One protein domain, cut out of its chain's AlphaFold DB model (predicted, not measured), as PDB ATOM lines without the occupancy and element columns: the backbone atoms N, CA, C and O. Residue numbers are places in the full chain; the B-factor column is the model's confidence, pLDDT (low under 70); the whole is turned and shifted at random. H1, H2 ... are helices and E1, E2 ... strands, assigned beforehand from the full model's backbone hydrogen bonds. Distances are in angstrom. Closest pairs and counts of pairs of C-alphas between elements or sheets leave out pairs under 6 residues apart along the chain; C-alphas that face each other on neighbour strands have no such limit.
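What this domain is: This is residues 6 to 81 of the 81 residues of an uncharacterized protein of Candidatus Parcubacteria bacterium (UniProt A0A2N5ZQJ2). A small, twisted sheet of four antiparallel strands has a helix over each face: H3 covers one face along the edge strand E4, and H1 crosses the other face. H2 only grazes the sheet, and a long stretch with no named element, residues 33 to 46, joins H1 to E3. The 76 printed residues include three named helices and four named strands, in the order E1, E2, H1, E3, H2, H3, E4; the sheet's order is E3, E1, E2, E4, and the class is mixed, helices and strands. The whole is compact, with a radius of gyration of the C-alphas of 11.6 A, and rounded, with spans of 34, 27 and 18 A.

Where its parts are: In the sheet, E1 is residues 6 to 9, 10.2 A long from C-alpha 6 at (-21.559, 23.483, 36.054). E2 is residues 19 to 23, 13.4 A; E3 is residues 47 to 50, 9.4 A; E4 is residues 77 to 80, 9.6 A, ending with C-alpha 80 at (-15.092, 22.175, 29.444). H3, residues 63 to 71, measures 12.3 A from C-alpha 63 at (-17.134, 17.298, 28.815). H1 is residues 26 to 32, 10.2 A, and H2 is residues 52 to 57, 8.8 A.

How they stand to each other: The sheet is only just strongly twisted, its C-alphas lying up to 4.2 A off the best plane. E1 and E2 form a hairpin, with N 9 and O 19 at 2.8 A. E2 and E4 are antiparallel at 148 degrees, with N 78 and O 22 at 2.8 A. E3 and E1 are antiparallel, with N 50 and O 6 at 3.2 A. H3 lies over E4 at a height over the sheet of 7.6 A and runs along the strands, at 3 degrees to E4 on the local plane; their closest C-alphas, of Gly 66 and Tyr 78, are 5.2 A apart. H1, on the opposite face, has a height of 7.5 A, lies only just over E2, with 3 of its 7 C-alphas falling on that strand, and runs across the strands, at 67 degrees to E2 on the local plane. The closest C-alphas of H1 and E4, of Ile 29 and Ser 77, are 5.4 A apart. This gives three layers, helices on both faces of a sheet. E2, H1 and E3 form a split strand-helix-strand unit, two strands running the same way with E1 between them, and its crossover is right-handed. H2 and H3 are close but not clearly touching, with the C-alphas of Arg 56 and Phe 63 closest at 7.7 A. H1 is apart from H2 and H3. In H1, H2 and H3 every O i to N i+4 pair is within hydrogen-bond range.

The domain as a whole: The two farthest C-alphas, of Tyr 14 and Asn 72, are 35.9 A apart. The printed part has no cut. The link from H1 to E3 is long, with 14 residues. Mean pLDDT of the printed part is 84.5; residues 12 to 16, 35 to 37, 41 and 43 to 46 are under 70.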
ATOM      1  N   PHE A   6     -22.005  22.914  37.318       92.38
ATOM      2  CA  PHE A   6     -21.559  23.483  36.054       92.38
ATOM      3  C   PHE A   6     -21.754  24.986  36.043       92.38
ATOM      4  O   PHE A   6     -22.807  25.467  36.446       92.38
ATOM      5  N   VAL A   7     -20.750  25.716  35.565       90.38
ATOM      6  CA  VAL A   7     -20.743  27.181  35.572       90.38
ATOM      7  C   VAL A   7     -20.310  27.682  34.201       90.38
ATOM      8  O   VAL A   7     -19.255  27.293  33.706       90.38
ATOM      9  N   ARG A   8     -21.122  28.546  33.588       88.56
ATOM     10  CA  ARG A   8     -20.796  29.235  32.327       88.56
ATOM     11  C   ARG A   8     -20.036  30.531  32.601       88.56
ATOM     12  O   ARG A   8     -20.446  31.293  33.472       88.56
ATOM     13  N   PHE A   9     -19.009  30.813  31.808       85.38
ATOM     14  CA  PHE A   9     -18.336  32.107  31.716       85.38
ATOM     15  C   PHE A   9     -18.501  32.649  30.293       85.38
ATOM     16  O   PHE A   9     -18.241  31.950  29.314       85.38
ATOM     17  N   VAL A  10     -18.943  33.901  30.186       79.00
ATOM     18  CA  VAL A  10     -19.240  34.552  28.902       79.00
ATOM     19  C   VAL A  10     -18.032  35.339  28.410       79.00
ATOM     20  O   VAL A  10     -17.414  36.060  29.194       79.00
ATOM     21  N   ALA A  11     -17.713  35.241  27.119       73.12
ATOM     22  CA  ALA A  11     -16.634  36.021  26.521       73.12
ATOM     23  C   ALA A  11     -17.025  37.501  26.327       73.12
ATOM     24  O   ALA A  11     -18.162  37.829  25.989       73.12
ATOM     25  N   LYS A  12     -16.073  38.423  26.533       68.56
ATOM     26  CA  LYS A  12     -16.307  39.877  26.410       68.56
ATOM     27  C   LYS A  12     -16.281  40.393  24.967       68.56
ATOM     28  O   LYS A  12     -16.886  41.425  24.684       68.56
ATOM     29  N   ASN A  13     -15.571  39.705  24.072       65.81
ATOM     30  CA  ASN A  13     -15.427  40.100  22.675       65.81
ATOM     31  C   ASN A  13     -16.440  39.354  21.804       65.81
ATOM     32  O   ASN A  13     -16.567  38.134  21.887       65.81
ATOM     33  N   TYR A  14     -17.144  40.091  20.941       55.31
ATOM     34  CA  TYR A  14     -18.033  39.507  19.938       55.31
ATOM     35  C   TYR A  14     -17.239  38.556  19.028       55.31
ATOM     36  O   TYR A  14     -16.408  39.009  18.243       55.31
ATOM     37  N   GLY A  15     -17.508  37.250  19.128       62.53
ATOM     38  CA  GLY A  15     -16.904  36.207  18.288       62.53
ATOM     39  C   GLY A  15     -16.242  35.061  19.056       62.53
ATOM     40  O   GLY A  15     -16.101  33.976  18.494       62.53
ATOM     41  N   ASP A  16     -15.903  35.265  20.330       69.06
ATOM     42  CA  ASP A  16     -15.342  34.210  21.174       69.06
ATOM     43  C   ASP A  16     -16.453  33.326  21.756       69.06
ATOM     44  O   ASP A  16     -17.538  33.799  22.109       69.06
ATOM     45  N   LYS A  17     -16.193  32.018  21.831       75.25
ATOM     46  CA  LYS A  17     -17.127  31.057  22.425       75.25
ATOM     47  C   LYS A  17     -17.127  31.202  23.945       75.25
ATOM     48  O   LYS A  17     -16.086  31.451  24.551       75.25
ATOM     49  N   ASP A  18     -18.292  30.995  24.550       82.44
ATOM     50  CA  ASP A  18     -18.381  30.834  25.998       82.44
ATOM     51  C   ASP A  18     -17.572  29.624  26.448       82.44
ATOM     52  O   ASP A  18     -17.529  28.603  25.756       82.44
ATOM     53  N   ILE A  19     -16.994  29.729  27.638       86.62
ATOM     54  CA  ILE A  19     -16.308  28.616  28.286       86.62
ATOM     55  C   ILE A  19     -17.134  28.142  29.473       86.62
ATOM     56  O   ILE A  19     -17.877  28.909  30.093       86.62
ATOM     57  N   TYR A  20     -17.000  26.871  29.813       90.88
ATOM     58  CA  TYR A  20     -17.741  26.271  30.905       90.88
ATOM     59  C   TYR A  20     -16.778  25.562  31.848       90.88
ATOM     60  O   TYR A  20     -15.683  25.148  31.482       90.88
ATOM     61  N   PHE A  21     -17.195  25.401  33.092       92.81
ATOM     62  CA  PHE A  21     -16.489  24.587  34.067       92.81
ATOM     63  C   PHE A  21     -17.423  23.523  34.611       92.81
ATOM     64  O   PHE A  21     -18.592  23.800  34.864       92.81
ATOM     65  N   ALA A  22     -16.884  22.329  34.838       94.25
ATOM     66  CA  ALA A  22     -17.448  21.353  35.758       94.25
ATOM     67  C   ALA A  22     -16.650  21.409  37.066       94.25
ATOM     68  O   ALA A  22     -15.424  21.496  37.028       94.25
ATOM     69  N   GLY A  23     -17.300  21.326  38.224       94.12
ATOM     70  CA  GLY A  23     -16.610  21.382  39.515       94.12
ATOM     71  C   GLY A  23     -17.335  20.674  40.650       94.12
ATOM     72  O   GLY A  23     -18.519  20.356  40.559       94.12
ATOM     73  N   ASP A  24     -16.608  20.392  41.731       93.69
ATOM     74  CA  ASP A  24     -17.180  19.764  42.930       93.69
ATOM     75  C   ASP A  24     -18.079  20.718  43.742       93.69
ATOM     76  O   ASP A  24     -18.886  20.270  44.556       93.69
ATOM     77  N   SER A  25     -17.928  22.023  43.514       91.88
ATOM     78  CA  SER A  25     -18.653  23.120  44.145       91.88
ATOM     79  C   SER A  25     -18.441  24.404  43.335       91.88
ATOM     80  O   SER A  25     -17.429  24.538  42.641       91.88
ATOM     81  N   LEU A  26     -19.353  25.372  43.477       88.50
ATOM     82  CA  LEU A  26     -19.164  26.716  42.921       88.50
ATOM     83  C   LEU A  26     -17.845  27.327  43.417       88.50
ATOM     84  O   LEU A  26     -17.058  27.820  42.620       88.50
ATOM     85  N   GLN A  27     -17.554  27.225  44.719       89.19
ATOM     86  CA  GLN A  27     -16.344  27.806  45.309       89.19
ATOM     87  C   GLN A  27     -15.049  27.250  44.701       89.19
ATOM     88  O   GLN A  27     -14.111  28.014  44.494       89.19
ATOM     89  N   SER A  28     -14.982  25.951  44.398       91.31
ATOM     90  CA  SER A  28     -13.804  25.369  43.741       91.31
ATOM     91  C   SER A  28     -13.578  25.950  42.350       91.31
ATOM     92  O   SER A  28     -12.452  26.310  42.027       91.31
ATOM     93  N   ILE A  29     -14.645  26.111  41.560       90.75
ATOM     94  CA  ILE A  29     -14.562  26.765  40.245       90.75
ATOM     95  C   ILE A  29     -14.090  28.211  40.416       90.75
ATOM     96  O   ILE A  29     -13.176  28.651  39.730       90.75
ATOM     97  N   MET A  30     -14.662  28.940  41.379       86.62
ATOM     98  CA  MET A  30     -14.289  30.332  41.634       86.62
ATOM     99  C   MET A  30     -12.829  30.470  42.079       86.62
ATOM    100  O   MET A  30     -12.180  31.413  41.646       86.62
ATOM    101  N   ASN A  31     -12.301  29.536  42.877       87.56
ATOM    102  CA  ASN A  31     -10.897  29.513  43.303       87.56
ATOM    103  C   ASN A  31      -9.923  29.225  42.151       87.56
ATOM    104  O   ASN A  31      -8.799  29.718  42.174       87.56
ATOM    105  N   ASP A  32     -10.347  28.431  41.165       83.81
ATOM    106  CA  ASP A  32      -9.555  28.138  39.965       83.81
ATOM    107  C   ASP A  32      -9.608  29.291  38.941       83.81
ATOM    108  O   ASP A  32      -8.853  29.317  37.969       83.81
ATOM    109  N   THR A  33     -10.459  30.289  39.188       79.81
ATOM    110  CA  THR A  33     -10.500  31.560  38.459       79.81
ATOM    111  C   THR A  33      -9.931  32.693  39.320       79.81
ATOM    112  O   THR A  33      -9.894  32.621  40.546       79.81
ATOM    113  N   LYS A  34      -9.485  33.790  38.709       71.12
ATOM    114  CA  LYS A  34      -9.036  34.975  39.447       71.12
ATOM    115  C   LYS A  34     -10.259  35.695  40.027       71.12
ATOM    116  O   LYS A  34     -10.972  36.400  39.308       71.12
ATOM    117  N   ASP A  35     -10.512  35.452  41.311       68.88
ATOM    118  CA  ASP A  35     -11.599  36.018  42.126       68.88
ATOM    119  C   ASP A  35     -13.018  35.693  41.635       68.88
ATOM    120  O   ASP A  35     -13.947  36.480  41.835       68.88
ATOM    121  N   GLY A  36     -13.206  34.566  40.940       67.06
ATOM    122  CA  GLY A  36     -14.499  34.255  40.327       67.06
ATOM    123  C   GLY A  36     -14.812  35.045  39.060       67.06
ATOM    124  O   GLY A  36     -15.938  35.000  38.568       67.06
ATOM    125  N   LYS A  37     -13.847  35.841  38.582       68.75
ATOM    126  CA  LYS A  37     -14.076  36.908  37.604       68.75
ATOM    127  C   LYS A  37     -13.216  36.825  36.350       68.75
ATOM    128  O   LYS A  37     -13.390  37.623  35.436       68.75
ATOM    129  N   SER A  38     -12.255  35.921  36.273       73.31
ATOM    130  CA  SER A  38     -11.535  35.713  35.015       73.31
ATOM    131  C   SER A  38     -10.789  34.396  35.015       73.31
ATOM    132  O   SER A  38     -10.297  33.954  36.049       73.31
ATOM    133  N   PHE A  39     -10.678  33.786  33.845       76.12
ATOM    134  CA  PHE A  39      -9.859  32.605  33.631       76.12
ATOM    135  C   PHE A  39      -9.039  32.800  32.355       76.12
ATOM    136  O   PHE A  39      -9.592  32.892  31.262       76.12
ATOM    137  N   GLY A  40      -7.714  32.903  32.479       75.81
ATOM    138  CA  GLY A  40      -6.846  33.227  31.342       75.81
ATOM    139  C   GLY A  40      -7.204  34.577  30.706       75.81
ATOM    140  O   GLY A  40      -7.155  35.605  31.375       75.81
ATOM    141  N   LEU A  41      -7.554  34.561  29.414       68.31
ATOM    142  CA  LEU A  41      -7.978  35.743  28.644       68.31
ATOM    143  C   LEU A  41      -9.493  36.017  28.725       68.31
ATOM    144  O   LEU A  41      -9.962  37.019  28.189       68.31
ATOM    145  N   TYR A  42     -10.260  35.142  29.378       73.31
ATOM    146  CA  TYR A  42     -11.707  35.271  29.501       73.31
ATOM    147  C   TYR A  42     -12.038  36.072  30.758       73.31
ATOM    148  O   TYR A  42     -11.775  35.632  31.879       73.31
ATOM    149  N   GLU A  43     -12.614  37.258  30.575       68.75
ATOM    150  CA  GLU A  43     -13.137  38.071  31.668       68.75
ATOM    151  C   GLU A  43     -14.620  37.794  31.883       68.75
ATOM    152  O   GLU A  43     -15.432  37.819  30.963       68.75
ATOM    153  N   PHE A  44     -14.969  37.581  33.137       62.03
ATOM    154  CA  PHE A  44     -16.318  37.344  33.602       62.03
ATOM    155  C   PHE A  44     -17.207  38.576  33.439       62.03
ATOM    156  O   PHE A  44     -16.898  39.652  33.957       62.03
ATOM    157  N   SER A  45     -18.359  38.399  32.793       62.78
ATOM    158  CA  SER A  45     -19.480  39.342  32.894       62.78
ATOM    159  C   SER A  45     -20.512  38.872  33.925       62.78
ATOM    160  O   SER A  45     -20.965  39.649  34.761       62.78
ATOM    161  N   SER A  46     -20.858  37.586  33.881       69.31
ATOM    162  CA  SER A  46     -21.814  36.901  34.749       69.31
ATOM    163  C   SER A  46     -21.578  35.388  34.659       69.31
ATOM    164  O   SER A  46     -21.063  34.912  33.643       69.31
ATOM    165  N   PHE A  47     -21.934  34.638  35.710       79.81
ATOM    166  CA  PHE A  47     -22.019  33.179  35.656       79.81
ATOM    167  C   PHE A  47     -23.466  32.769  35.821       79.81
ATOM    168  O   PHE A  47     -24.286  33.461  36.425       79.81
ATOM    169  N   THR A  48     -23.762  31.590  35.308       83.50
ATOM    170  CA  THR A  48     -25.012  30.900  35.574       83.50
ATOM    171  C   THR A  48     -24.676  29.455  35.876       83.50
ATOM    172  O   THR A  48     -23.847  28.855  35.183       83.50
ATOM    173  N   GLU A  49     -25.289  28.928  36.931       88.25
ATOM    174  CA  GLU A  49     -25.283  27.495  37.186       88.25
ATOM    175  C   GLU A  49     -26.293  26.830  36.257       88.25
ATOM    176  O   GLU A  49     -27.435  27.274  36.155       88.25
ATOM    177  N   VAL A  50     -25.860  25.786  35.562       89.31
ATOM    178  CA  VAL A  50     -26.684  25.040  34.601       89.31
ATOM    179  C   VAL A  50     -26.709  23.559  34.968       89.31
ATOM    180  O   VAL A  50     -25.812  23.055  35.649       89.31
ATOM    181  N   SER A  51     -27.753  22.855  34.541       89.81
ATOM    182  CA  SER A  51     -27.893  21.410  34.749       89.81
ATOM    183  C   SER A  51     -26.937  20.598  33.866       89.81
ATOM    184  O   SER A  51     -26.431  21.077  32.851       89.81
ATOM    185  N   GLU A  52     -26.699  19.334  34.232       89.19
ATOM    186  CA  GLU A  52     -25.880  18.425  33.419       89.19
ATOM    187  C   GLU A  52     -26.488  18.230  32.023       89.19
ATOM    188  O   GLU A  52     -25.769  18.174  31.025       89.19
ATOM    189  N   GLU A  53     -27.815  18.150  31.949       90.31
ATOM    190  CA  GLU A  53     -28.582  17.964  30.723       90.31
ATOM    191  C   GLU A  53     -28.429  19.158  29.773       90.31
ATOM    192  O   GLU A  53     -28.186  18.968  28.578       90.31
ATOM    193  N   GLU A  54     -28.510  20.382  30.303       90.56
ATOM    194  CA  GLU A  54     -28.290  21.606  29.528       90.56
ATOM    195  C   GLU A  54     -26.871  21.655  28.961       90.56
ATOM    196  O   GLU A  54     -26.693  21.937  27.778       90.56
ATOM    197  N   VAL A  55     -25.857  21.308  29.760       89.06
ATOM    198  CA  VAL A  55     -24.461  21.302  29.297       89.06
ATOM    199  C   VAL A  55     -24.214  20.211  28.253       89.06
ATOM    200  O   VAL A  55     -23.532  20.456  27.256       89.06
ATOM    201  N   ARG A  56     -24.806  19.018  28.416       90.25
ATOM    202  CA  ARG A  56     -24.725  17.928  27.423       90.25
ATOM    203  C   ARG A  56     -25.273  18.348  26.060       90.25
ATOM    204  O   ARG A  56     -24.708  17.965  25.034       90.25
ATOM    205  N   ALA A  57     -26.337  19.149  26.036       92.25
ATOM    206  CA  ALA A  57     -26.935  19.639  24.795       92.25
ATOM    207  C   ALA A  57     -25.994  20.563  23.997       92.25
ATOM    208  O   ALA A  57     -26.091  20.616  22.770       92.25
ATOM    209  N   LEU A  58     -25.048  21.230  24.668       89.12
ATOM    210  CA  LEU A  58     -24.082  22.146  24.052       89.12
ATOM    211  C   LEU A  58     -22.937  21.436  23.310       89.12
ATOM    212  O   LEU A  58     -22.205  22.089  22.573       89.12
ATOM    213  N   ARG A  59     -22.784  20.111  23.473       89.75
ATOM    214  CA  ARG A  59     -21.732  19.294  22.825       89.75
ATOM    215  C   ARG A  59     -20.311  19.850  23.032       89.75
ATOM    216  O   ARG A  59     -19.513  19.885  22.098       89.75
ATOM    217  N   LEU A  60     -20.019  20.279  24.258       89.81
ATOM    218  CA  LEU A  60     -18.743  20.884  24.641       89.81
ATOM    219  C   LEU A  60     -17.568  19.904  24.554       89.81
ATOM    220  O   LEU A  60     -17.703  18.712  24.858       89.81
ATOM    221  N   GLU A  61     -16.390  20.422  24.212       92.06
ATOM    222  CA  GLU A  61     -15.162  19.636  24.250       92.06
ATOM    223  C   GLU A  61     -14.802  19.237  25.688       92.06
ATOM    224  O   GLU A  61     -15.114  19.925  26.661       92.06
ATOM    225  N   TYR A  62     -14.151  18.078  25.824       93.06
ATOM    226  CA  TYR A  62     -13.676  17.519  27.097       93.06
ATOM    227  C   TYR A  62     -14.745  17.269  28.172       93.06
ATOM    228  O   TYR A  62     -14.392  16.854  29.273       93.06
ATOM    229  N   PHE A  63     -16.035  17.412  27.855       93.50
ATOM    230  CA  PHE A  63     -17.134  17.298  28.815       93.50
ATOM    231  C   PHE A  63     -17.087  16.017  29.672       93.50
ATOM    232  O   PHE A  63     -17.013  16.088  30.898       93.50
ATOM    233  N   GLU A  64     -17.036  14.838  29.039       94.56
ATOM    234  CA  GLU A  64     -16.981  13.554  29.761       94.56
ATOM    235  C   GLU A  64     -15.694  13.391  30.582       94.56
ATOM    236  O   GLU A  64     -15.713  12.837  31.683       94.56
ATOM    237  N   LYS A  65     -14.563  13.902  30.075       95.50
ATOM    238  CA  LYS A  65     -13.269  13.848  30.772       95.50
ATOM    239  C   LYS A  65     -13.286  14.730  32.019       95.50
ATOM    240  O   LYS A  65     -12.841  14.281  33.074       95.50
ATOM    241  N   GLY A  66     -13.833  15.939  31.911       93.88
ATOM    242  CA  GLY A  66     -13.992  16.859  33.032       93.88
ATOM    243  C   GLY A  66     -14.923  16.294  34.100       93.88
ATOM    244  O   GLY A  66     -14.552  16.237  35.272       93.88
ATOM    245  N   LEU A  67     -16.081  15.761  33.692       94.00
ATOM    246  CA  LEU A  67     -16.998  15.063  34.595       94.00
ATOM    247  C   LEU A  67     -16.315  13.916  35.343       94.00
ATOM    248  O   LEU A  67     -16.447  13.796  36.563       94.00
ATOM    249  N   TYR A  68     -15.587  13.071  34.613       95.06
ATOM    250  CA  TYR A  68     -14.855  11.958  35.196       95.06
ATOM    251  C   TYR A  68     -13.797  12.441  36.196       95.06
ATOM    252  O   TYR A  68     -13.744  11.932  37.317       95.06
ATOM    253  N   ALA A  69     -12.986  13.437  35.829       94.50
ATOM    254  CA  ALA A  69     -11.922  13.960  36.681       94.50
ATOM    255  C   ALA A  69     -12.466  14.536  37.999       94.50
ATOM    256  O   ALA A  69     -11.962  14.199  39.072       94.50
ATOM    257  N   VAL A  70     -13.543  15.323  37.930       94.06
ATOM    258  CA  VAL A  70     -14.181  15.942  39.103       94.06
ATOM    259  C   VAL A  70     -14.855  14.898  40.003       94.06
ATOM    260  O   VAL A  70     -14.725  14.947  41.230       94.06
ATOM    261  N   ARG A  71     -15.557  13.912  39.425       93.81
ATOM    262  CA  ARG A  71     -16.248  12.856  40.197       93.81
ATOM    263  C   ARG A  71     -15.280  11.938  40.940       93.81
ATOM    264  O   ARG A  71     -15.606  11.498  42.041       93.81
ATOM    265  N   ASN A  72     -14.110  11.675  40.358       93.69
ATOM    266  CA  ASN A  72     -13.084  10.807  40.941       93.69
ATOM    267  C   ASN A  72     -12.048  11.566  41.789       93.69
ATOM    268  O   ASN A  72     -11.078  10.967  42.235       93.69
ATOM    269  N   ASN A  73     -12.270  12.861  42.058       88.75
ATOM    270  CA  ASN A  73     -11.371  13.731  42.830       88.75
ATOM    271  C   ASN A  73      -9.953  13.872  42.238       88.75
ATOM    272  O   ASN A  73      -9.014  14.171  42.971       88.75
ATOM    273  N   ASN A  74      -9.789  13.701  40.922       91.62
ATOM    274  CA  ASN A  74      -8.511  13.964  40.248       91.62
ATOM    275  C   ASN A  74      -8.223  15.475  40.168       91.62
ATOM    276  O   ASN A  74      -7.069  15.890  40.174       91.62
ATOM    277  N   CYS A  75      -9.275  16.294  40.101       93.31
ATOM    278  CA  CYS A  75      -9.229  17.749  40.217       93.31
ATOM    279  C   CYS A  75     -10.515  18.268  40.885       93.31
ATOM    280  O   CYS A  75     -11.490  17.524  41.033       93.31
ATOM    281  N   ARG A  76     -10.519  19.540  41.310       92.94
ATOM    282  CA  ARG A  76     -11.683  20.165  41.969       92.94
ATOM    283  C   ARG A  76     -12.597  20.896  40.991       92.94
ATOM    284  O   ARG A  76     -13.814  20.849  41.168       92.94
ATOM    285  N   SER A  77     -12.029  21.498  39.949       93.25
ATOM    286  CA  SER A  77     -12.752  21.938  38.760       93.25
ATOM    287  C   SER A  77     -11.999  21.580  37.477       93.25
ATOM    288  O   SER A  77     -10.822  21.211  37.510       93.25
ATOM    289  N   TYR A  78     -12.704  21.604  36.349       93.62
ATOM    290  CA  TYR A  78     -12.175  21.279  35.030       93.62
ATOM    291  C   TYR A  78     -12.856  22.145  33.968       93.62
ATOM    292  O   TYR A  78     -14.087  22.207  33.920       93.62
ATOM    293  N   LEU A  79     -12.059  22.781  33.107       92.06
ATOM    294  CA  LEU A  79     -12.547  23.557  31.970       92.06
ATOM    295  C   LEU A  79     -13.126  22.629  30.892       92.06
ATOM    296  O   LEU A  79     -12.458  21.704  30.434       92.06
ATOM    297  N   ILE A  80     -14.357  22.894  30.483       89.94
ATOM    298  CA  ILE A  80     -15.092  22.175  29.444       89.94
ATOM    299  C   ILE A  80     -15.621  23.194  28.423       89.94
ATOM    300  O   ILE A  80     -16.117  24.253  28.802       89.94
ATOM    301  N   GLY A  81     -15.539  22.881  27.131       81.00
ATOM    302  CA  GLY A  81     -15.912  23.821  26.061       81.00
ATOM    303  C   GLY A  81     -14.755  24.257  25.190       81.00
ATOM    304  O   GLY A  81     -13.688  24.596  25.744       81.00
TER     305      GLY A  81